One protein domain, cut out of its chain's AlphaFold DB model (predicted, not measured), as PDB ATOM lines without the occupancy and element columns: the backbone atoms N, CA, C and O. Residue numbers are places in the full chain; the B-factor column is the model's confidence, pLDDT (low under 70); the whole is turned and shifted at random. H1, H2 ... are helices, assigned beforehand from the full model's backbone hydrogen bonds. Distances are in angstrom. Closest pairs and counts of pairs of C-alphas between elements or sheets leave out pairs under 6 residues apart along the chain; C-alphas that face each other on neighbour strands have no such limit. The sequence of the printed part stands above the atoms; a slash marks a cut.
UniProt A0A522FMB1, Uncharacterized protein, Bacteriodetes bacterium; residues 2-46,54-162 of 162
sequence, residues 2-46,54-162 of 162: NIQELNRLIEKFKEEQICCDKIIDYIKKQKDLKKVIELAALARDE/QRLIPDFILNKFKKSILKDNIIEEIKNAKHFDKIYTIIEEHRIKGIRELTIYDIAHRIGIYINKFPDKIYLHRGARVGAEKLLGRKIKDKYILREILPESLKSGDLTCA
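AT A GLANCE: This is residues 2 to 46 and 54 to 162 of the 162 residues of an uncharacterized protein of Bacteriodetes bacterium (UniProt A0A522FMB1). Two lobes lie along the longest axis: in the larger, H2 to H7 cluster round H3 and H7; the smaller, looser one holds H1, H8 and the tail of residues 137 to 162. Residues 16 to 21 and 115 to 125 bridge them, and residues 122 to 123 pair antiparallel with 144 to 145 of the tail. The printed part has 154 residues, with eight named helices, H1 to H8 in order, and no named strand: all helix. It is compact, with a radius of gyration of the C-alphas of 16.5 A, spanning 50 by 32 by 31 A.

HOW THE PARTS SIT: Start at the longest helix, H7, residues 101 to 114. It touches H6, residues 84 to 93, at a steep tilt of 46 degrees; the closest C-alphas, of Tyr 88 and Ala 108, are 5.1 A apart. The hub, H3, residues 33 to 42, touches H7 at a shallow tilt of 29 degrees, opposite ways, with C-alphas 40 and 107 closest at 5.1 A. H2, residues 22 to 28, forms a hairpin with H3, C-alphas 27 and 36 being closest at 5.7 A. H4, residues 59 to 69, touches H3, closest at C-alphas 66 and 41, 5.5 A. H5, residues 72 to 79, forms a hairpin with H6, closest at C-alphas 78 and 87, 5.7 A. H1, residues 3 to 15, and H8, residues 126 to 136, touch no helix. In each helix every O i to N i+4 pair is within hydrogen-bond range.

IN THESE COORDINATES: Find C-alpha 3 at (-108.494, -164.166, 122.888); from there H1 runs 18.7 A. H7 runs 20.2 A from C-alpha 101 at (-126.542, -148.334, 138.885), and H8 15.5 A to C-alpha 136 at (-109.150, -154.255, 129.356).

THE WHOLE: The farthest C-alphas, of Gln 4 and Asp 72, are 50.8 A apart. Residues 47 to 53 are not printed; C-alphas 46 and 54 stand 15.7 A apart across the cut. The link from H7 to H8 is long. Look for pLDDT under 70 at residues 17 to 20, 157 to 158 and 160 to 162.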
ATOM      1  N   ASN A   2    -107.098-163.676 127.612       85.12
ATOM      2  CA  ASN A   2    -106.597-163.951 126.256       85.12
ATOM      3  C   ASN A   2    -107.762-164.146 125.257       85.12
ATOM      4  O   ASN A   2    -108.914-164.302 125.662       85.12
ATOM      5  N   ILE A   3    -107.471-164.119 123.952       83.94
ATOM      6  CA  ILE A   3    -108.494-164.166 122.888       83.94
ATOM      7  C   ILE A   3    -109.227-165.519 122.840       83.94
ATOM      8  O   ILE A   3    -110.431-165.553 122.604       83.94
ATOM      9  N   GLN A   4    -108.531-166.631 123.096       85.62
ATOM     10  CA  GLN A   4    -109.132-167.972 123.074       85.62
ATOM     11  C   GLN A   4    -110.166-168.145 124.195       85.62
ATOM     12  O   GLN A   4    -111.264-168.647 123.963       85.62
ATOM     13  N   GLU A   5    -109.835-167.680 125.399       87.69
ATOM     14  CA  GLU A   5    -110.733-167.662 126.552       87.69
ATOM     15  C   GLU A   5    -111.957-166.774 126.287       87.69
ATOM     16  O   GLU A   5    -113.085-167.186 126.559       87.69
ATOM     17  N   LEU A   6    -111.752-165.594 125.691       87.19
ATOM     18  CA  LEU A   6    -112.838-164.688 125.313       87.19
ATOM     19  C   LEU A   6    -113.796-165.329 124.299       87.19
ATOM     20  O   LEU A   6    -115.005-165.297 124.508       87.19
ATOM     21  N   ASN A   7    -113.278-165.947 123.238       87.31
ATOM     22  CA  ASN A   7    -114.115-166.597 122.226       87.31
ATOM     23  C   ASN A   7    -114.920-167.758 122.823       87.31
ATOM     24  O   ASN A   7    -116.106-167.892 122.543       87.31
ATOM     25  N   ARG A   8    -114.318-168.546 123.725       89.25
ATOM     26  CA  ARG A   8    -115.036-169.605 124.447       89.25
ATOM     27  C   ARG A   8    -116.191-169.054 125.292       89.25
ATOM     28  O   ARG A   8    -117.245-169.679 125.360       89.25
ATOM     29  N   LEU A   9    -115.997-167.909 125.951       87.56
ATOM     30  CA  LEU A   9    -117.057-167.248 126.720       87.56
ATOM     31  C   LEU A   9    -118.179-166.719 125.821       87.56
ATOM     32  O   LEU A   9    -119.340-166.793 126.212       87.56
ATOM     33  N   ILE A  10    -117.836-166.208 124.639       86.88
ATOM     34  CA  ILE A  10    -118.808-165.722 123.655       86.88
ATOM     35  C   ILE A  10    -119.698-166.862 123.154       86.88
ATOM     36  O   ILE A  10    -120.917-166.722 123.176       86.88
ATOM     37  N   GLU A  11    -119.118-167.996 122.760       86.88
ATOM     38  CA  GLU A  11    -119.905-169.136 122.271       86.88
ATOM     39  C   GLU A  11    -120.840-169.676 123.355       86.88
ATOM     40  O   GLU A  11    -122.037-169.834 123.124       86.88
ATOM     41  N   LYS A  12    -120.335-169.814 124.588       86.81
ATOM     42  CA  LYS A  12    -121.176-170.187 125.728       86.81
ATOM     43  C   LYS A  12    -122.328-169.196 125.949       86.81
ATOM     44  O   LYS A  12    -123.449-169.604 126.236       86.81
ATOM     45  N   PHE A  13    -122.064-167.894 125.832       84.06
ATOM     46  CA  PHE A  13    -123.099-166.871 125.978       84.06
ATOM     47  C   PHE A  13    -124.197-167.008 124.916       84.06
ATOM     48  O   PHE A  13    -125.368-166.879 125.257       84.06
ATOM     49  N   LYS A  14    -123.834-167.302 123.661       82.19
ATOM     50  CA  LYS A  14    -124.790-167.519 122.565       82.19
ATOM     51  C   LYS A  14    -125.673-168.748 122.797       82.19
ATOM     52  O   LYS A  14    -126.871-168.682 122.547       82.19
ATOM     53  N   GLU A  15    -125.107-169.839 123.312       82.75
ATOM     54  CA  GLU A  15    -125.855-171.062 123.647       82.75
ATOM     55  C   GLU A  15    -126.868-170.844 124.786       82.75
ATOM     56  O   GLU A  15    -127.958-171.414 124.777       82.75
ATOM     57  N   GLU A  16    -126.521-170.005 125.767       77.62
ATOM     58  CA  GLU A  16    -127.338-169.730 126.958       77.62
ATOM     59  C   GLU A  16    -128.266-168.507 126.800       77.62
ATOM     60  O   GLU A  16    -128.964-168.127 127.748       77.62
ATOM     61  N   GLN A  17    -128.280-167.854 125.632       66.12
ATOM     62  CA  GLN A  17    -128.959-166.573 125.437       66.12
ATOM     63  C   GLN A  17    -130.488-166.715 125.490       66.12
ATOM     64  O   GLN A  17    -131.158-166.983 124.496       66.12
ATOM     65  N   ILE A  18    -131.069-166.443 126.658       59.47
ATOM     66  CA  ILE A  18    -132.518-166.298 126.828       59.47
ATOM     67  C   ILE A  18    -132.845-164.803 126.864       59.47
ATOM     68  O   ILE A  18    -132.789-164.145 127.904       59.47
ATOM     69  N   CYS A  19    -133.180-164.249 125.700       55.53
ATOM     70  CA  CYS A  19    -133.670-162.882 125.575       55.53
ATOM     71  C   CYS A  19    -135.161-162.821 125.921       55.53
ATOM     72  O   CYS A  19    -136.011-163.017 125.057       55.53
ATOM     73  N   CYS A  20    -135.506-162.560 127.180       57.12
ATOM     74  CA  CYS A  20    -136.897-162.292 127.540       57.12
ATOM     75  C   CYS A  20    -136.971-161.487 128.843       57.12
ATOM     76  O   CYS A  20    -137.219-162.036 129.918       57.12
ATOM     77  N   ASP A  21    -136.771-160.168 128.769       75.12
ATOM     78  CA  ASP A  21    -137.340-159.303 129.805       75.12
ATOM     79  C   ASP A  21    -138.827-159.118 129.474       75.12
ATOM     80  O   ASP A  21    -139.199-158.240 128.699       75.12
ATOM     81  N   LYS A  22    -139.683-159.964 130.063       81.62
ATOM     82  CA  LYS A  22    -141.154-159.933 129.892       81.62
ATOM     83  C   LYS A  22    -141.766-158.554 130.156       81.62
ATOM     84  O   LYS A  22    -142.868-158.253 129.699       81.62
ATOM     85  N   ILE A  23    -141.065-157.702 130.903       85.75
ATOM     86  CA  ILE A  23    -141.491-156.330 131.170       85.75
ATOM     87  C   ILE A  23    -141.426-155.496 129.892       85.75
ATOM     88  O   ILE A  23    -142.300-154.660 129.685       85.75
ATOM     89  N   ILE A  24    -140.441-155.728 129.019       86.81
ATOM     90  CA  ILE A  24    -140.313-155.026 127.736       86.81
ATOM     91  C   ILE A  24    -141.532-155.311 126.857       86.81
ATOM     92  O   ILE A  24    -142.136-154.371 126.342       86.81
ATOM     93  N   ASP A  25    -141.937-156.577 126.737       87.50
ATOM     94  CA  ASP A  25    -143.117-156.960 125.954       87.50
ATOM     95  C   ASP A  25    -144.383-156.295 126.493       87.50
ATOM     96  O   ASP A  25    -145.219-155.807 125.730       87.50
ATOM     97  N   TYR A  26    -144.511-156.211 127.819       89.31
ATOM     98  CA  TYR A  26    -145.641-155.541 128.447       89.31
ATOM     99  C   TYR A  26    -145.610-154.015 128.267       89.31
ATOM    100  O   TYR A  26    -146.648-153.404 128.007       89.31
ATOM    101  N   ILE A  27    -144.431-153.396 128.352       90.12
ATOM    102  CA  ILE A  27    -144.226-151.958 128.139       90.12
ATOM    103  C   ILE A  27    -144.556-151.558 126.698       90.12
ATOM    104  O   ILE A  27    -145.245-150.560 126.494       90.12
ATOM    105  N   LYS A  28    -144.143-152.354 125.703       89.62
ATOM    106  CA  LYS A  28    -144.428-152.102 124.279       89.62
ATOM    107  C   LYS A  28    -145.932-152.028 123.973       89.62
ATOM    108  O   LYS A  28    -146.326-151.334 123.043       89.62
ATOM    109  N   LYS A  29    -146.782-152.696 124.766       91.75
ATOM    110  CA  LYS A  29    -148.252-152.681 124.612       91.75
ATOM    111  C   LYS A  29    -148.923-151.415 125.177       91.75
ATOM    112  O   LYS A  29    -150.120-151.221 124.968       91.75
ATOM    113  N   GLN A  30    -148.209-150.574 125.928       93.31
ATOM    114  CA  GLN A  30    -148.804-149.414 126.599       93.31
ATOM    115  C   GLN A  30    -148.989-148.226 125.646       93.31
ATOM    116  O   GLN A  30    -148.174-147.982 124.763       93.31
ATOM    117  N   LYS A  31    -150.044-147.432 125.856       91.94
ATOM    118  CA  LYS A  31    -150.314-146.214 125.062       91.94
ATOM    119  C   LYS A  31    -149.797-144.926 125.709       91.94
ATOM    120  O   LYS A  31    -149.774-143.890 125.057       91.94
ATOM    121  N   ASP A  32    -149.435-144.987 126.987       93.69
ATOM    122  CA  ASP A  32    -149.100-143.825 127.806       93.69
ATOM    123  C   ASP A  32    -147.690-143.957 128.395       93.69
ATOM    124  O   ASP A  32    -147.389-144.904 129.129       93.69
ATOM    125  N   LEU A  33    -146.841-142.965 128.114       94.81
ATOM    126  CA  LEU A  33    -145.480-142.875 128.635       94.81
ATOM    127  C   LEU A  33    -145.454-142.850 130.169       94.81
ATOM    128  O   LEU A  33    -144.573-143.457 130.776       94.81
ATOM    129  N   LYS A  34    -146.429-142.203 130.818       96.25
ATOM    130  CA  LYS A  34    -146.508-142.175 132.284       96.25
ATOM    131  C   LYS A  34    -146.674-143.586 132.842       96.25
ATOM    132  O   LYS A  34    -145.998-143.955 133.806       96.25
ATOM    133  N   LYS A  35    -147.515-144.402 132.198       94.81
ATOM    134  CA  LYS A  35    -147.688-145.810 132.567       94.81
ATOM    135  C   LYS A  35    -146.414-146.619 132.338       94.81
ATOM    136  O   LYS A  35    -146.056-147.438 133.184       94.81
ATOM    137  N   VAL A  36    -145.699-146.362 131.247       95.19
ATOM    138  CA  VAL A  36    -144.404-147.000 130.966       95.19
ATOM    139  C   VAL A  36    -143.366-146.676 132.035       95.19
ATOM    140  O   VAL A  36    -142.723-147.594 132.541       95.19
ATOM    141  N   ILE A  37    -143.233-145.407 132.429       95.94
ATOM    142  CA  ILE A  37    -142.305-144.985 133.487       95.94
ATOM    143  C   ILE A  37    -142.663-145.671 134.811       95.94
ATOM    144  O   ILE A  37    -141.779-146.168 135.508       95.94
ATOM    145  N   GLU A  38    -143.954-145.766 135.141       95.19
ATOM    146  CA  GLU A  38    -144.416-146.512 136.314       95.19
ATOM    147  C   GLU A  38    -143.999-147.992 136.266       95.19
ATOM    148  O   GLU A  38    -143.426-148.498 137.235       95.19
ATOM    149  N   LEU A  39    -144.280-148.686 135.161       93.94
ATOM    150  CA  LEU A  39    -143.987-150.114 135.012       93.94
ATOM    151  C   LEU A  39    -142.482-150.388 135.022       93.94
ATOM    152  O   LEU A  39    -142.034-151.308 135.708       93.94
ATOM    153  N   ALA A  40    -141.701-149.553 134.335       94.00
ATOM    154  CA  ALA A  40    -140.248-149.632 134.326       94.00
ATOM    155  C   ALA A  40    -139.681-149.487 135.746       94.00
ATOM    156  O   ALA A  40    -138.871-150.316 136.166       94.00
ATOM    157  N   ALA A  41    -140.158-148.491 136.505       94.06
ATOM    158  CA  ALA A  41    -139.700-148.199 137.862       94.06
ATOM    159  C   ALA A  41    -140.029-149.306 138.869       94.06
ATOM    160  O   ALA A  41    -139.205-149.642 139.718       94.06
ATOM    161  N   LEU A  42    -141.237-149.869 138.785       92.44
ATOM    162  CA  LEU A  42    -141.670-150.968 139.650       92.44
ATOM    163  C   LEU A  42    -141.108-152.320 139.209       92.44
ATOM    164  O   LEU A  42    -141.117-153.263 140.003       92.44
ATOM    165  N   ALA A  43    -140.628-152.395 137.967       90.25
ATOM    166  CA  ALA A  43    -140.127-153.597 137.327       90.25
ATOM    167  C   ALA A  43    -141.122-154.753 137.364       90.25
ATOM    168  O   ALA A  43    -140.756-155.871 137.725       90.25
ATOM    169  N   ARG A  44    -142.385-154.460 137.046       87.50
ATOM    170  CA  ARG A  44    -143.470-155.442 137.044       87.50
ATOM    171  C   ARG A  44    -143.889-155.776 135.622       87.50
ATOM    172  O   ARG A  44    -144.068-154.872 134.808       87.50
ATOM    173  N   ASP A  45    -144.028-157.069 135.353       85.69
ATOM    174  CA  ASP A  45    -144.576-157.581 134.100       85.69
ATOM    175  C   ASP A  45    -146.115-157.510 134.079       85.69
ATOM    176  O   ASP A  45    -146.745-156.969 134.993       85.69
ATOM    177  N   GLU A  46    -146.725-158.066 133.030       86.69
ATOM    178  CA  GLU A  46    -148.184-158.095 132.857       86.69
ATOM    179  C   GLU A  46    -148.923-158.867 133.963       86.69
ATOM    180  O   GLU A  46    -150.080-158.571 134.248       86.69
ATOM    181  N   GLN A  54    -134.558-157.156 140.615       74.00
ATOM    182  CA  GLN A  54    -135.203-156.095 141.390       74.00
ATOM    183  C   GLN A  54    -136.050-156.652 142.546       74.00
ATOM    184  O   GLN A  54    -136.496-155.882 143.398       74.00
ATOM    185  N   ARG A  55    -136.206-157.983 142.663       77.31
ATOM    186  CA  ARG A  55    -136.908-158.628 143.789       77.31
ATOM    187  C   ARG A  55    -136.325-158.278 145.147       77.31
ATOM    188  O   ARG A  55    -137.088-158.079 146.089       77.31
ATOM    189  N   LEU A  56    -135.006-158.129 145.210       82.88
ATOM    190  CA  LEU A  56    -134.273-157.777 146.425       82.88
ATOM    191  C   LEU A  56    -134.481-156.320 146.865       82.88
ATOM    192  O   LEU A  56    -134.130-155.974 147.990       82.88
ATOM    193  N   ILE A  57    -135.032-155.456 146.006       86.88
ATOM    194  CA  ILE A  57    -135.317-154.065 146.360       86.88
ATOM    195  C   ILE A  57    -136.696-154.011 147.027       86.88
ATOM    196  O   ILE A  57    -137.678-154.435 146.404       86.88
ATOM    197  N   PRO A  58    -136.807-153.482 148.261       90.75
ATOM    198  CA  PRO A  58    -138.091-153.350 148.935       90.75
ATOM    199  C   PRO A  58    -139.077-152.487 148.145       90.75
ATOM    200  O   PRO A  58    -138.718-151.437 147.607       90.75
ATOM    201  N   ASP A  59    -140.347-152.882 148.139       90.62
ATOM    202  CA  ASP A  59    -141.381-152.207 147.349       90.62
ATOM    203  C   ASP A  59    -141.587-150.749 147.768       90.62
ATOM    204  O   ASP A  59    -141.868-149.899 146.923       90.62
ATOM    205  N   PHE A  60    -141.399-150.415 149.047       93.19
ATOM    206  CA  PHE A  60    -141.490-149.027 149.504       93.19
ATOM    207  C   PHE A  60    -140.382-148.142 148.898       93.19
ATOM    208  O   PHE A  60    -140.631-146.972 148.609       93.19
ATOM    209  N   ILE A  61    -139.188-148.695 148.644       94.56
ATOM    210  CA  ILE A  61    -138.089-147.991 147.968       94.56
ATOM    211  C   ILE A  61    -138.438-147.785 146.495       94.56
ATOM    212  O   ILE A  61    -138.342-146.661 146.006       94.56
ATOM    213  N   LEU A  62    -138.915-148.826 145.802       92.88
ATOM    214  CA  LEU A  62    -139.337-148.711 144.398       92.88
ATOM    215  C   LEU A  62    -140.485-147.712 144.231       92.88
ATOM    216  O   LEU A  62    -140.453-146.888 143.327       92.88
ATOM    217  N   ASN A  63    -141.463-147.713 145.136       94.56
ATOM    218  CA  ASN A  63    -142.555-146.741 145.115       94.56
ATOM    219  C   ASN A  63    -142.079-145.314 145.400       94.56
ATOM    220  O   ASN A  63    -142.561-144.373 144.769       94.56
ATOM    221  N   LYS A  64    -141.134-145.133 146.331       96.12
ATOM    222  CA  LYS A  64    -140.534-143.820 146.597       96.12
ATOM    223  C   LYS A  64    -139.773-143.306 145.374       96.12
ATOM    224  O   LYS A  64    -139.919-142.138 145.033       96.12
ATOM    225  N   PHE A  65    -139.023-144.177 144.702       96.00
ATOM    226  CA  PHE A  65    -138.308-143.837 143.476       96.00
ATOM    227  C   PHE A  65    -139.263-143.552 142.311       96.00
ATOM    228  O   PHE A  65    -139.154-142.525 141.661       96.00
ATOM    229  N   LYS A  66    -140.291-144.383 142.111       96.12
ATOM    230  CA  LYS A  66    -141.361-144.128 141.137       96.12
ATOM    231  C   LYS A  66    -141.942-142.723 141.308       96.12
ATOM    232  O   LYS A  66    -142.065-141.979 140.344       96.12
ATOM    233  N   LYS A  67    -142.284-142.343 142.544       96.25
ATOM    234  CA  LYS A  67    -142.832-141.013 142.845       96.25
ATOM    235  C   LYS A  67    -141.866-139.876 142.496       96.25
ATOM    236  O   LYS A  67    -142.342-138.805 142.139       96.25
ATOM    237  N   SER A  68    -140.546-140.073 142.595       95.88
ATOM    238  CA  SER A  68    -139.589-139.017 142.246       95.88
ATOM    239  C   SER A  68    -139.510-138.767 140.739       95.88
ATOM    240  O   SER A  68    -139.351-137.611 140.360       95.88
ATOM    241  N   ILE A  69    -139.695-139.802 139.908       96.25
ATOM    242  CA  ILE A  69    -139.600-139.718 138.437       96.25
ATOM    243  C   ILE A  69    -140.951-139.606 137.703       96.25
ATOM    244  O   ILE A  69    -140.969-139.396 136.497       96.25
ATOM    245  N   LEU A  70    -142.085-139.719 138.406       96.44
ATOM    246  CA  LEU A  70    -143.440-139.547 137.843       96.44
ATOM    247  C   LEU A  70    -143.964-138.101 137.878       96.44
ATOM    248  O   LEU A  70    -145.160-137.874 137.687       96.44
ATOM    249  N   LYS A  71    -143.106-137.118 138.155       96.81
ATOM    250  CA  LYS A  71    -143.497-135.705 138.108       96.81
ATOM    251  C   LYS A  71    -143.671-135.267 136.653       96.81
ATOM    252  O   LYS A  71    -142.858-135.642 135.812       96.81
ATOM    253  N   ASP A  72    -144.677-134.445 136.366       95.88
ATOM    254  CA  ASP A  72    -145.032-134.087 134.983       95.88
ATOM    255  C   ASP A  72    -143.877-133.404 134.230       95.88
ATOM    256  O   ASP A  72    -143.627-133.713 133.067       95.88
ATOM    257  N   ASN A  73    -143.089-132.564 134.912       96.31
ATOM    258  CA  ASN A  73    -141.898-131.943 134.327       96.31
ATOM    259  C   ASN A  73    -140.821-132.971 133.927       96.31
ATOM    260  O   ASN A  73    -140.158-132.796 132.911       96.31
ATOM    261  N   ILE A  74    -140.669-134.052 134.699       97.12
ATOM    262  CA  ILE A  74    -139.707-135.128 134.422       97.12
ATOM    263  C   ILE A  74    -140.199-136.017 133.283       97.12
ATOM    264  O   ILE A  74    -139.413-136.415 132.426       97.12
ATOM    265  N   ILE A  75    -141.503-136.298 133.235       97.06
ATOM    266  CA  ILE A  75    -142.115-137.055 132.137       97.06
ATOM    267  C   ILE A  75    -141.908-136.317 130.809       97.06
ATOM    268  O   ILE A  75    -141.487-136.935 129.831       97.06
ATOM    269  N   GLU A  76    -142.140-135.002 130.775       96.81
ATOM    270  CA  GLU A  76    -141.892-134.193 129.578       96.81
ATOM    271  C   GLU A  76    -140.400-134.123 129.220       96.81
ATOM    272  O   GLU A  76    -140.048-134.171 128.042       96.81
ATOM    273  N   GLU A  77    -139.499-134.085 130.202       97.19
ATOM    274  CA  GLU A  77    -138.061-134.131 129.931       97.19
ATOM    275  C   GLU A  77    -137.629-135.471 129.307       97.19
ATOM    276  O   GLU A  77    -136.876-135.489 128.331       97.19
ATOM    277  N   ILE A  78    -138.153-136.592 129.818       97.00
ATOM    278  CA  ILE A  78    -137.919-137.937 129.269       97.00
ATOM    279  C   ILE A  78    -138.461-138.034 127.842       97.00
ATOM    280  O   ILE A  78    -137.771-138.525 126.951       97.00
ATOM    281  N   LYS A  79    -139.681-137.546 127.610       96.25
ATOM    282  CA  LYS A  79    -140.334-137.558 126.295       96.25
ATOM    283  C   LYS A  79    -139.529-136.800 125.239       96.25
ATOM    284  O   LYS A  79    -139.442-137.246 124.099       96.25
ATOM    285  N   ASN A  80    -138.922-135.679 125.625       96.62
ATOM    286  CA  ASN A  80    -138.132-134.826 124.736       96.62
ATOM    287  C   ASN A  80    -136.641-135.217 124.675       96.62
ATOM    288  O   ASN A  80    -135.843-134.537 124.021       96.62
ATOM    289  N   ALA A  81    -136.237-136.308 125.333       97.00
ATOM    290  CA  ALA A  81    -134.856-136.767 125.335       97.00
ATOM    291  C   ALA A  81    -134.395-137.164 123.921       97.00
ATOM    292  O   ALA A  81    -134.941-138.059 123.272       97.00
ATOM    293  N   LYS A  82    -133.330-136.512 123.436       95.56
ATOM    294  CA  LYS A  82    -132.792-136.764 122.088       95.56
ATOM    295  C   LYS A  82    -132.071-138.109 121.973       95.56
ATOM    296  O   LYS A  82    -132.196-138.771 120.941       95.56
ATOM    297  N   HIS A  83    -131.376-138.512 123.036       96.00
ATOM    298  CA  HIS A  83    -130.534-139.709 123.100       96.00
ATOM    299  C   HIS A  83    -130.758-140.460 124.414       96.00
ATOM    300  O   HIS A  83    -131.196-139.872 125.405       96.00
ATOM    301  N   PHE A  84    -130.405-141.745 124.426       96.62
ATOM    302  CA  PHE A  84    -130.533-142.610 125.599       96.62
ATOM    303  C   PHE A  84    -129.828-142.055 126.842       96.62
ATOM    304  O   PHE A  84    -130.387-142.088 127.935       96.62
ATOM    305  N   ASP A  85    -128.643-141.468 126.669       96.12
ATOM    306  CA  ASP A  85    -127.855-140.898 127.765       96.12
ATOM    307  C   ASP A  85    -128.606-139.821 128.555       96.12
ATOM    308  O   ASP A  85    -128.471-139.722 129.776       96.12
ATOM    309  N   LYS A  86    -129.477-139.055 127.883       97.38
ATOM    310  CA  LYS A  86    -130.312-138.060 128.557       97.38
ATOM    311  C   LYS A  86    -131.374-138.728 129.431       97.38
ATOM    312  O   LYS A  86    -131.566-138.292 130.560       97.38
ATOM    313  N   ILE A  87    -131.997-139.813 128.962       97.81
ATOM    314  CA  ILE A  87    -132.933-140.618 129.766       97.81
ATOM    315  C   ILE A  87    -132.202-141.172 130.989       97.81
ATOM    316  O   ILE A  87    -132.657-140.988 132.114       97.81
ATOM    317  N   TYR A  88    -131.044-141.803 130.780       97.75
ATOM    318  CA  TYR A  88    -130.229-142.354 131.861       97.75
ATOM    319  C   TYR A  88    -129.894-141.295 132.918       97.75
ATOM    320  O   TYR A  88    -130.109-141.530 134.106       97.75
ATOM    321  N   THR A  89    -129.444-140.116 132.481       97.00
ATOM    322  CA  THR A  89    -129.079-138.997 133.361       97.00
ATOM    323  C   THR A  89    -130.270-138.516 134.190       97.00
ATOM    324  O   THR A  89    -130.152-138.422 135.407       97.00
ATOM    325  N   ILE A  90    -131.441-138.307 133.573       97.62
ATOM    326  CA  ILE A  90    -132.661-137.880 134.284       97.62
ATOM    327  C   ILE A  90    -133.031-138.882 135.388       97.62
ATOM    328  O   ILE A  90    -133.318-138.503 136.526       97.62
ATOM    329  N   ILE A  91    -133.017-140.180 135.066       97.56
ATOM    330  CA  ILE A  91    -133.345-141.243 136.024       97.56
ATOM    331  C   ILE A  91    -132.289-141.312 137.140       97.56
ATOM    332  O   ILE A  91    -132.637-141.511 138.307       97.56
ATOM    333  N   GLU A  92    -131.011-141.123 136.807       96.69
ATOM    334  CA  GLU A  92    -129.907-141.127 137.767       96.69
ATOM    335  C   GLU A  92    -129.949-139.936 138.735       96.69
ATOM    336  O   GLU A  92    -129.733-140.124 139.931       96.69
ATOM    337  N   GLU A  93    -130.277-138.733 138.265       96.88
ATOM    338  CA  GLU A  93    -130.391-137.525 139.100       96.88
ATOM    339  C   GLU A  93    -131.462-137.665 140.191       96.88
ATOM    340  O   GLU A  93    -131.347-137.097 141.277       96.88
ATOM    341  N   HIS A  94    -132.479-138.490 139.942       96.25
ATOM    342  CA  HIS A  94    -133.556-138.770 140.889       96.25
ATOM    343  C   HIS A  94    -133.278-139.980 141.789       96.25
ATOM    344  O   HIS A  94    -134.157-140.390 142.563       96.25
ATOM    345  N   ARG A  95    -132.089-140.590 141.681       95.69
ATOM    346  CA  ARG A  95    -131.695-141.788 142.428       95.69
ATOM    347  C   ARG A  95    -131.797-141.550 143.929       95.69
ATOM    348  O   ARG A  95    -131.280-140.587 144.482       95.69
ATOM    349  N   ILE A  96    -132.401-142.516 144.614       95.50
ATOM    350  CA  ILE A  96    -132.500-142.536 146.075       95.50
ATOM    351  C   ILE A  96    -131.652-143.661 146.676       95.50
ATOM    352  O   ILE A  96    -131.311-144.642 146.006       95.50
ATOM    353  N   LYS A  97    -131.353-143.557 147.978       94.25
ATOM    354  CA  LYS A  97    -130.696-144.634 148.736       94.25
ATOM    355  C   LYS A  97    -131.480-145.943 148.576       94.25
ATOM    356  O   LYS A  97    -132.687-145.977 148.796       94.25
ATOM    357  N   GLY A  98    -130.775-147.013 148.210       91.31
ATOM    358  CA  GLY A  98    -131.359-148.332 147.939       91.31
ATOM    359  C   GLY A  98    -131.519-148.658 146.449       91.31
ATOM    360  O   GLY A  98    -131.614-149.832 146.111       91.31
ATOM    361  N   ILE A  99    -131.452-147.662 145.560       93.62
ATOM    362  CA  ILE A  99    -131.399-147.861 144.105       93.62
ATOM    363  C   ILE A  99    -129.932-147.859 143.647       93.62
ATOM    364  O   ILE A  99    -129.140-147.016 144.079       93.62
ATOM    365  N   ARG A 100    -129.535-148.827 142.810       92.31
ATOM    366  CA  ARG A 100    -128.152-148.995 142.314       92.31
ATOM    367  C   ARG A 100    -128.048-148.786 140.806       92.31
ATOM    368  O   ARG A 100    -129.065-148.732 140.128       92.31
ATOM    369  N   GLU A 101    -126.823-148.688 140.288       93.19
ATOM    370  CA  GLU A 101    -126.542-148.334 138.885       93.19
ATOM    371  C   GLU A 101    -127.221-149.287 137.893       93.19
ATOM    372  O   GLU A 101    -127.725-148.839 136.871       93.19
ATOM    373  N   LEU A 102    -127.281-150.587 138.217       92.44
ATOM    374  CA  LEU A 102    -127.986-151.576 137.395       92.44
ATOM    375  C   LEU A 102    -129.482-151.258 137.300       92.44
ATOM    376  O   LEU A 102    -130.041-151.254 136.218       92.44
ATOM    377  N   THR A 103    -130.116-150.913 138.420       93.00
ATOM    378  CA  THR A 103    -131.538-150.550 138.449       93.00
ATOM    379  C   THR A 103    -131.819-149.288 137.641       93.00
ATOM    380  O   THR A 103    -132.824-149.227 136.945       93.00
ATOM    381  N   ILE A 104    -130.933-148.290 137.716       95.56
ATOM    382  CA  ILE A 104    -131.034-147.072 136.901       95.56
ATOM    383  C   ILE A 104    -130.947-147.424 135.414       95.56
ATOM    384  O   ILE A 104    -131.796-146.989 134.640       95.56
ATOM    385  N   TYR A 105    -129.969-148.251 135.035       95.19
ATOM    386  CA  TYR A 105    -129.809-148.706 133.659       95.19
ATOM    387  C   TYR A 105    -131.035-149.483 133.164       95.19
ATOM    388  O   TYR A 105    -131.576-149.124 132.127       95.19
ATOM    389  N   ASP A 106    -131.529-150.469 133.920       92.62
ATOM    390  CA  ASP A 106    -132.696-151.277 133.540       92.62
ATOM    391  C   ASP A 106    -133.943-150.405 133.312       92.62
ATOM    392  O   ASP A 106    -134.693-150.603 132.356       92.62
ATOM    393  N   ILE A 107    -134.165-149.413 134.181       94.88
ATOM    394  CA  ILE A 107    -135.299-148.485 134.077       94.88
ATOM    395  C   ILE A 107    -135.148-147.591 132.846       94.88
ATOM    396  O   ILE A 107    -136.082-147.491 132.049       94.88
ATOM    397  N   ALA A 108    -133.976-146.979 132.665       96.62
ATOM    398  CA  ALA A 108    -133.694-146.143 131.504       96.62
ATOM    399  C   ALA A 108    -133.807-146.943 130.198       96.62
ATOM    400  O   ALA A 108    -134.390-146.449 129.241       96.62
ATOM    401  N   HIS A 109    -133.317-148.185 130.174       94.81
ATOM    402  CA  HIS A 109    -133.374-149.092 129.026       94.81
ATOM    403  C   HIS A 109    -134.811-149.417 128.625       94.81
ATOM    404  O   HIS A 109    -135.183-149.237 127.470       94.81
ATOM    405  N   ARG A 110    -135.655-149.797 129.587       94.12
ATOM    406  CA  ARG A 110    -137.077-150.079 129.340       94.12
ATOM    407  C   ARG A 110    -137.841-148.865 128.812       94.12
ATOM    408  O   ARG A 110    -138.630-149.000 127.881       94.12
ATOM    409  N   ILE A 111    -137.593-147.684 129.383       96.00
ATOM    410  CA  ILE A 111    -138.173-146.424 128.895       96.00
ATOM    411  C   ILE A 111    -137.652-146.116 127.487       96.00
ATOM    412  O   ILE A 111    -138.437-145.805 126.597       96.00
ATOM    413  N   GLY A 112    -136.340-146.241 127.276       95.44
ATOM    414  CA  GLY A 112    -135.674-146.001 126.002       95.44
ATOM    415  C   GLY A 112    -136.244-146.853 124.876       95.44
ATOM    416  O   GLY A 112    -136.580-146.310 123.830       95.44
ATOM    417  N   ILE A 113    -136.469-148.149 125.111       93.19
ATOM    418  CA  ILE A 113    -137.119-149.041 124.140       93.19
ATOM    419  C   ILE A 113    -138.488-148.500 123.718       93.19
ATOM    420  O   ILE A 113    -138.800-148.483 122.529       93.19
ATOM    421  N   TYR A 114    -139.294-148.030 124.672       94.94
ATOM    422  CA  TYR A 114    -140.627-147.506 124.378       94.94
ATOM    423  C   TYR A 114    -140.598-146.255 123.492       94.94
ATOM    424  O   TYR A 114    -141.422-146.119 122.593       94.94
ATOM    425  N   ILE A 115    -139.632-145.357 123.712       94.81
ATOM    426  CA  ILE A 115    -139.478-144.124 122.922       94.81
ATOM    427  C   ILE A 115    -138.436-144.238 121.797       94.81
ATOM    428  O   ILE A 115    -138.014-143.225 121.238       94.81
ATOM    429  N   ASN A 116    -138.033-145.464 121.448       94.12
ATOM    430  CA  ASN A 116    -137.074-145.775 120.386       94.12
ATOM    431  C   ASN A 116    -135.709-145.065 120.548       94.12
ATOM    432  O   ASN A 116    -135.154-144.493 119.606       94.12
ATOM    433  N   LYS A 117    -135.181-145.061 121.776       95.50
ATOM    434  CA  LYS A 117    -133.877-144.509 122.168       95.50
ATOM    435  C   LYS A 117    -133.025-145.605 122.799       95.50
ATOM    436  O   LYS A 117    -133.281-146.024 123.925       95.50
ATOM    437  N   PHE A 118    -131.985-146.026 122.089       92.69
ATOM    438  CA  PHE A 118    -131.099-147.111 122.510       92.69
ATOM    439  C   PHE A 118    -129.740-146.586 122.985       92.69
ATOM    440  O   PHE A 118    -129.307-145.527 122.519       92.69
ATOM    441  N   PRO A 119    -129.071-147.296 123.912       92.62
ATOM    442  CA  PRO A 119    -127.720-146.956 124.334       92.62
ATOM    443  C   PRO A 119    -126.743-147.020 123.154       92.62
ATOM    444  O   PRO A 119    -126.675-148.013 122.435       92.62
ATOM    445  N   ASP A 120    -125.955-145.964 122.994       90.69
ATOM    446  CA  ASP A 120    -124.830-145.846 122.055       90.69
ATOM    447  C   ASP A 120    -123.479-146.172 122.718       90.69
ATOM    448  O   ASP A 120    -122.447-146.292 122.061       90.69
ATOM    449  N   LYS A 121    -123.492-146.334 124.043       92.31
ATOM    450  CA  LYS A 121    -122.338-146.614 124.899       92.31
ATOM    451  C   LYS A 121    -122.636-147.806 125.796       92.31
ATOM    452  O   LYS A 121    -123.787-148.150 126.057       92.31
ATOM    453  N   ILE A 122    -121.586-148.404 126.343       92.19
ATOM    454  CA  ILE A 122    -121.698-149.532 127.266       92.19
ATOM    455  C   ILE A 122    -121.674-148.994 128.692       92.19
ATOM    456  O   ILE A 122    -120.616-148.636 129.213       92.19
ATOM    457  N   TYR A 123    -122.839-148.947 129.332       94.62
ATOM    458  CA  TYR A 123    -122.983-148.464 130.703       94.62
ATOM    459  C   TYR A 123    -122.487-149.509 131.708       94.62
ATOM    460  O   TYR A 123    -122.916-150.662 131.743       94.62
ATOM    461  N   LEU A 124    -121.574-149.090 132.574       94.56
ATOM    462  CA  LEU A 124    -120.892-149.934 133.537       94.56
ATOM    463  C   LEU A 124    -121.628-149.939 134.882       94.56
ATOM    464  O   LEU A 124    -121.321-149.181 135.807       94.56
ATOM    465  N   HIS A 125    -122.560-150.872 135.051       92.75
ATOM    466  CA  HIS A 125    -123.007-151.306 136.380       92.75
ATOM    467  C   HIS A 125    -121.992-152.284 137.007       92.75
ATOM    468  O   HIS A 125    -120.978-152.617 136.398       92.75
ATOM    469  N   ARG A 126    -122.215-152.748 138.249       90.56
ATOM    470  CA  ARG A 126    -121.225-153.559 138.998       90.56
ATOM    471  C   ARG A 126    -120.676-154.752 138.200       90.56
ATOM    472  O   ARG A 126    -119.464-154.912 138.134       90.56
ATOM    473  N   GLY A 127    -121.554-155.567 137.612       89.81
ATOM    474  CA  GLY A 127    -121.159-156.742 136.824       89.81
ATOM    475  C   GLY A 127    -120.406-156.364 135.548       89.81
ATOM    476  O   GLY A 127    -119.285-156.824 135.345       89.81
ATOM    477  N   ALA A 128    -120.977-155.456 134.749       91.94
ATOM    478  CA  ALA A 128    -120.360-154.971 133.516       91.94
ATOM    479  C   ALA A 128    -118.980-154.343 133.758       91.94
ATOM    480  O   ALA A 128    -118.045-154.617 133.016       91.94
ATOM    481  N   ARG A 129    -118.808-153.575 134.843       94.88
ATOM    482  CA  ARG A 129    -117.511-153.000 135.231       94.88
ATOM    483  C   ARG A 129    -116.478-154.073 135.522       94.88
ATOM    484  O   ARG A 129    -115.373-153.991 135.009       94.88
ATOM    485  N   VAL A 130    -116.828-155.085 136.315       94.44
ATOM    486  CA  VAL A 130    -115.904-156.190 136.612       94.44
ATOM    487  C   VAL A 130    -115.489-156.909 135.325       94.44
ATOM    488  O   VAL A 130    -114.311-157.217 135.162       94.44
ATOM    489  N   GLY A 131    -116.430-157.141 134.405       91.94
ATOM    490  CA  GLY A 131    -116.136-157.712 133.088       91.94
ATOM    491  C   GLY A 131    -115.197-156.828 132.267       91.94
ATOM    492  O   GLY A 131    -114.152-157.293 131.821       91.94
ATOM    493  N   ALA A 132    -115.518-155.541 132.140       93.12
ATOM    494  CA  ALA A 132    -114.728-154.573 131.387       93.12
ATOM    495  C   ALA A 132    -113.309-154.393 131.955       93.12
ATOM    496  O   ALA A 132    -112.346-154.369 131.196       93.12
ATOM    497  N   GLU A 133    -113.143-154.330 133.279       94.44
ATOM    498  CA  GLU A 133    -111.820-154.225 133.910       94.44
ATOM    499  C   GLU A 133    -110.955-155.466 133.647       94.44
ATOM    500  O   GLU A 133    -109.761-155.341 133.378       94.44
ATOM    501  N   LYS A 134    -111.549-156.668 133.681       93.06
ATOM    502  CA  LYS A 134    -110.847-157.923 133.353       93.06
ATOM    503  C   LYS A 134    -110.486-158.023 131.871       93.06
ATOM    504  O   LYS A 134    -109.425-158.550 131.532       93.06
ATOM    505  N   LEU A 135    -111.376-157.540 131.007       91.38
ATOM    506  CA  LEU A 135    -111.195-157.507 129.561       91.38
ATOM    507  C   LEU A 135    -110.068-156.549 129.165       91.38
ATOM    508  O   LEU A 135    -109.180-156.934 128.414       91.38
ATOM    509  N   LEU A 136    -110.084-155.328 129.709       90.81
ATOM    510  CA  LEU A 136    -109.150-154.255 129.356       90.81
ATOM    511  C   LEU A 136    -107.870-154.247 130.204       90.81
ATOM    512  O   LEU A 136    -106.969-153.457 129.939       90.81
ATOM    513  N   GLY A 137    -107.793-155.073 131.250       92.81
ATOM    514  CA  GLY A 137    -106.613-155.183 132.113       92.81
ATOM    515  C   GLY A 137    -106.329-153.943 132.968       92.81
ATOM    516  O   GLY A 137    -105.212-153.775 133.449       92.81
ATOM    517  N   ARG A 138    -107.317-153.060 133.167       93.50
ATOM    518  CA  ARG A 138    -107.165-151.818 133.940       93.50
ATOM    519  C   ARG A 138    -108.437-151.454 134.690       93.50
ATOM    520  O   ARG A 138    -109.530-151.857 134.305       93.50
ATOM    521  N   LYS A 139    -108.295-150.644 135.741       94.94
ATOM    522  CA  LYS A 139    -109.429-150.075 136.479       94.94
ATOM    523  C   LYS A 139    -110.151-149.012 135.657       94.94
ATOM    524  O   LYS A 139    -109.502-148.214 134.985       94.94
ATOM    525  N   ILE A 140    -111.481-148.988 135.749       94.19
ATOM    526  CA  ILE A 140    -112.328-148.037 135.019       94.19
ATOM    527  C   ILE A 140    -113.148-147.238 136.026       94.19
ATOM    528  O   ILE A 140    -113.966-147.790 136.768       94.19
ATOM    529  N   LYS A 141    -112.921-145.923 136.048       91.75
ATOM    530  CA  LYS A 141    -113.663-144.992 136.909       91.75
ATOM    531  C   LYS A 141    -114.930-144.470 136.234       91.75
ATOM    532  O   LYS A 141    -115.877-144.113 136.929       91.75
ATOM    533  N   ASP A 142    -114.953-144.471 134.907       93.62
ATOM    534  CA  ASP A 142    -116.069-143.967 134.122       93.62
ATOM    535  C   ASP A 142    -117.346-144.796 134.320       93.62
ATOM    536  O   ASP A 142    -117.333-145.990 134.661       93.62
ATOM    537  N   LYS A 143    -118.491-144.137 134.116       93.50
ATOM    538  CA  LYS A 143    -119.809-144.785 134.165       93.50
ATOM    539  C   LYS A 143    -120.098-145.605 132.919       93.50
ATOM    540  O   LYS A 143    -120.982-146.451 132.964       93.50
ATOM    541  N   TYR A 144    -119.375-145.366 131.836       95.00
ATOM    542  CA  TYR A 144    -119.545-146.052 130.570       95.00
ATOM    543  C   TYR A 144    -118.207-146.190 129.852       95.00
ATOM    544  O   TYR A 144    -117.237-145.506 130.176       95.00
ATOM    545  N   ILE A 145    -118.185-147.058 128.851       94.44
ATOM    546  CA  ILE A 145    -117.124-147.143 127.852       94.44
ATOM    547  C   ILE A 145    -117.731-147.101 126.455       94.44
ATOM    548  O   ILE A 145    -118.907-147.418 126.271       94.44
ATOM    549  N   LEU A 146    -116.928-146.702 125.477       92.69
ATOM    550  CA  LEU A 146    -117.339-146.720 124.079       92.69
ATOM    551  C   LEU A 146    -117.150-148.125 123.483       92.69
ATOM    552  O   LEU A 146    -116.312-148.891 123.958       92.69
ATOM    553  N   ARG A 147    -117.923-148.494 122.459       87.94
ATOM    554  CA  ARG A 147    -117.860-149.841 121.856       87.94
ATOM    555  C   ARG A 147    -116.518-150.097 121.164       87.94
ATOM    556  O   ARG A 147    -116.046-151.229 121.115       87.94
ATOM    557  N   GLU A 148    -115.878-149.044 120.675       89.62
ATOM    558  CA  GLU A 148    -114.639-149.071 119.899       89.62
ATOM    559  C   GLU A 148    -113.451-149.590 120.711       89.62
ATOM    560  O   GLU A 148    -112.520-150.144 120.132       89.62
ATOM    561  N   ILE A 149    -113.491-149.449 122.043       89.44
ATOM    562  CA  ILE A 149    -112.411-149.923 122.917       89.44
ATOM    563  C   ILE A 149    -112.482-151.431 123.182       89.44
ATOM    564  O   ILE A 149    -111.560-151.985 123.782       89.44
ATOM    565  N   LEU A 150    -113.577-152.093 122.796       87.69
ATOM    566  CA  LEU A 150    -113.707-153.537 122.944       87.69
ATOM    567  C   LEU A 150    -112.868-154.280 121.892       87.69
ATOM    568  O   LEU A 150    -112.651-153.762 120.796       87.69
ATOM    569  N   PRO A 151    -112.441-155.523 122.173       87.06
ATOM    570  CA  PRO A 151    -111.915-156.418 121.150       87.06
ATOM    571  C   PRO A 151    -112.932-156.685 120.041       87.06
ATOM    572  O   PRO A 151    -114.138-156.700 120.287       87.06
ATOM    573  N   GLU A 152    -112.437-156.964 118.836       85.25
ATOM    574  CA  GLU A 152    -113.266-157.142 117.637       85.25
ATOM    575  C   GLU A 152    -114.332-158.235 117.792       85.25
ATOM    576  O   GLU A 152    -115.465-158.059 117.355       85.25
ATOM    577  N   SER A 153    -114.016-159.315 118.512       83.69
ATOM    578  CA  SER A 153    -114.954-160.410 118.784       83.69
ATOM    579  C   SER A 153    -116.184-160.002 119.601       83.69
ATOM    580  O   SER A 153    -117.182-160.710 119.576       83.69
ATOM    581  N   LEU A 154    -116.147-158.864 120.304       83.25
ATOM    582  CA  LEU A 154    -117.288-158.313 121.044       83.25
ATOM    583  C   LEU A 154    -117.992-157.168 120.305       83.25
ATOM    584  O   LEU A 154    -118.969-156.615 120.812       83.25
ATOM    585  N   LYS A 155    -117.505-156.777 119.122       82.12
ATOM    586  CA  LYS A 155    -118.121-155.719 118.315       82.12
ATOM    587  C   LYS A 155    -119.187-156.243 117.363       82.12
ATOM    588  O   LYS A 155    -119.849-155.422 116.730       82.12
ATOM    589  N   SER A 156    -119.412-157.547 117.276       73.06
ATOM    590  CA  SER A 156    -120.460-158.127 116.441       73.06
ATOM    591  C   SER A 156    -121.869-157.826 116.989       73.06
ATOM    592  O   SER A 156    -122.083-157.665 118.192       73.06
ATOM    593  N   GLY A 157    -122.846-157.647 116.093       65.19
ATOM    594  CA  GLY A 157    -124.241-157.337 116.453       65.19
ATOM    595  C   GLY A 157    -125.048-158.543 116.950       65.19
ATOM    596  O   GLY A 157    -126.146-158.377 117.469       65.19
ATOM    597  N   ASP A 158    -124.502-159.749 116.823       69.62
ATOM    598  CA  ASP A 158    -125.114-161.016 117.246       69.62
ATOM    599  C   ASP A 158    -125.059-161.244 118.770       69.62
ATOM    600  O   ASP A 158    -125.686-162.166 119.275       69.62
ATOM    601  N   LEU A 159    -124.344-160.394 119.516       70.25
ATOM    602  CA  LEU A 159    -124.252-160.453 120.982       70.25
ATOM    603  C   LEU A 159    -125.271-159.559 121.695       70.25
ATOM    604  O   LEU A 159    -125.337-159.546 122.925       70.25
ATOM    605  N   THR A 160    -126.057-158.786 120.944       61.59
ATOM    606  CA  THR A 160    -127.110-157.934 121.495       61.59
ATOM    607  C   THR A 160    -128.471-158.584 121.314       61.59
ATOM    608  O   THR A 160    -128.872-158.918 120.205       61.59
ATOM    609  N   CYS A 161    -129.200-158.719 122.418       52.06
ATOM    610  CA  CYS A 161    -130.634-158.960 122.406       52.06
ATOM    611  C   CYS A 161    -131.334-157.743 121.775       52.06
ATOM    612  O   CYS A 161    -131.298-156.667 122.376       52.06
ATOM    613  N   ALA A 162    -131.886-157.896 120.569       42.69
ATOM    614  CA  ALA A 162    -132.671-156.865 119.881       42.69
ATOM    615  C   ALA A 162    -134.082-156.719 120.478       42.69
ATOM    616  O   ALA A 162    -134.698-157.760 120.802       42.69
TER     617      ALA A 162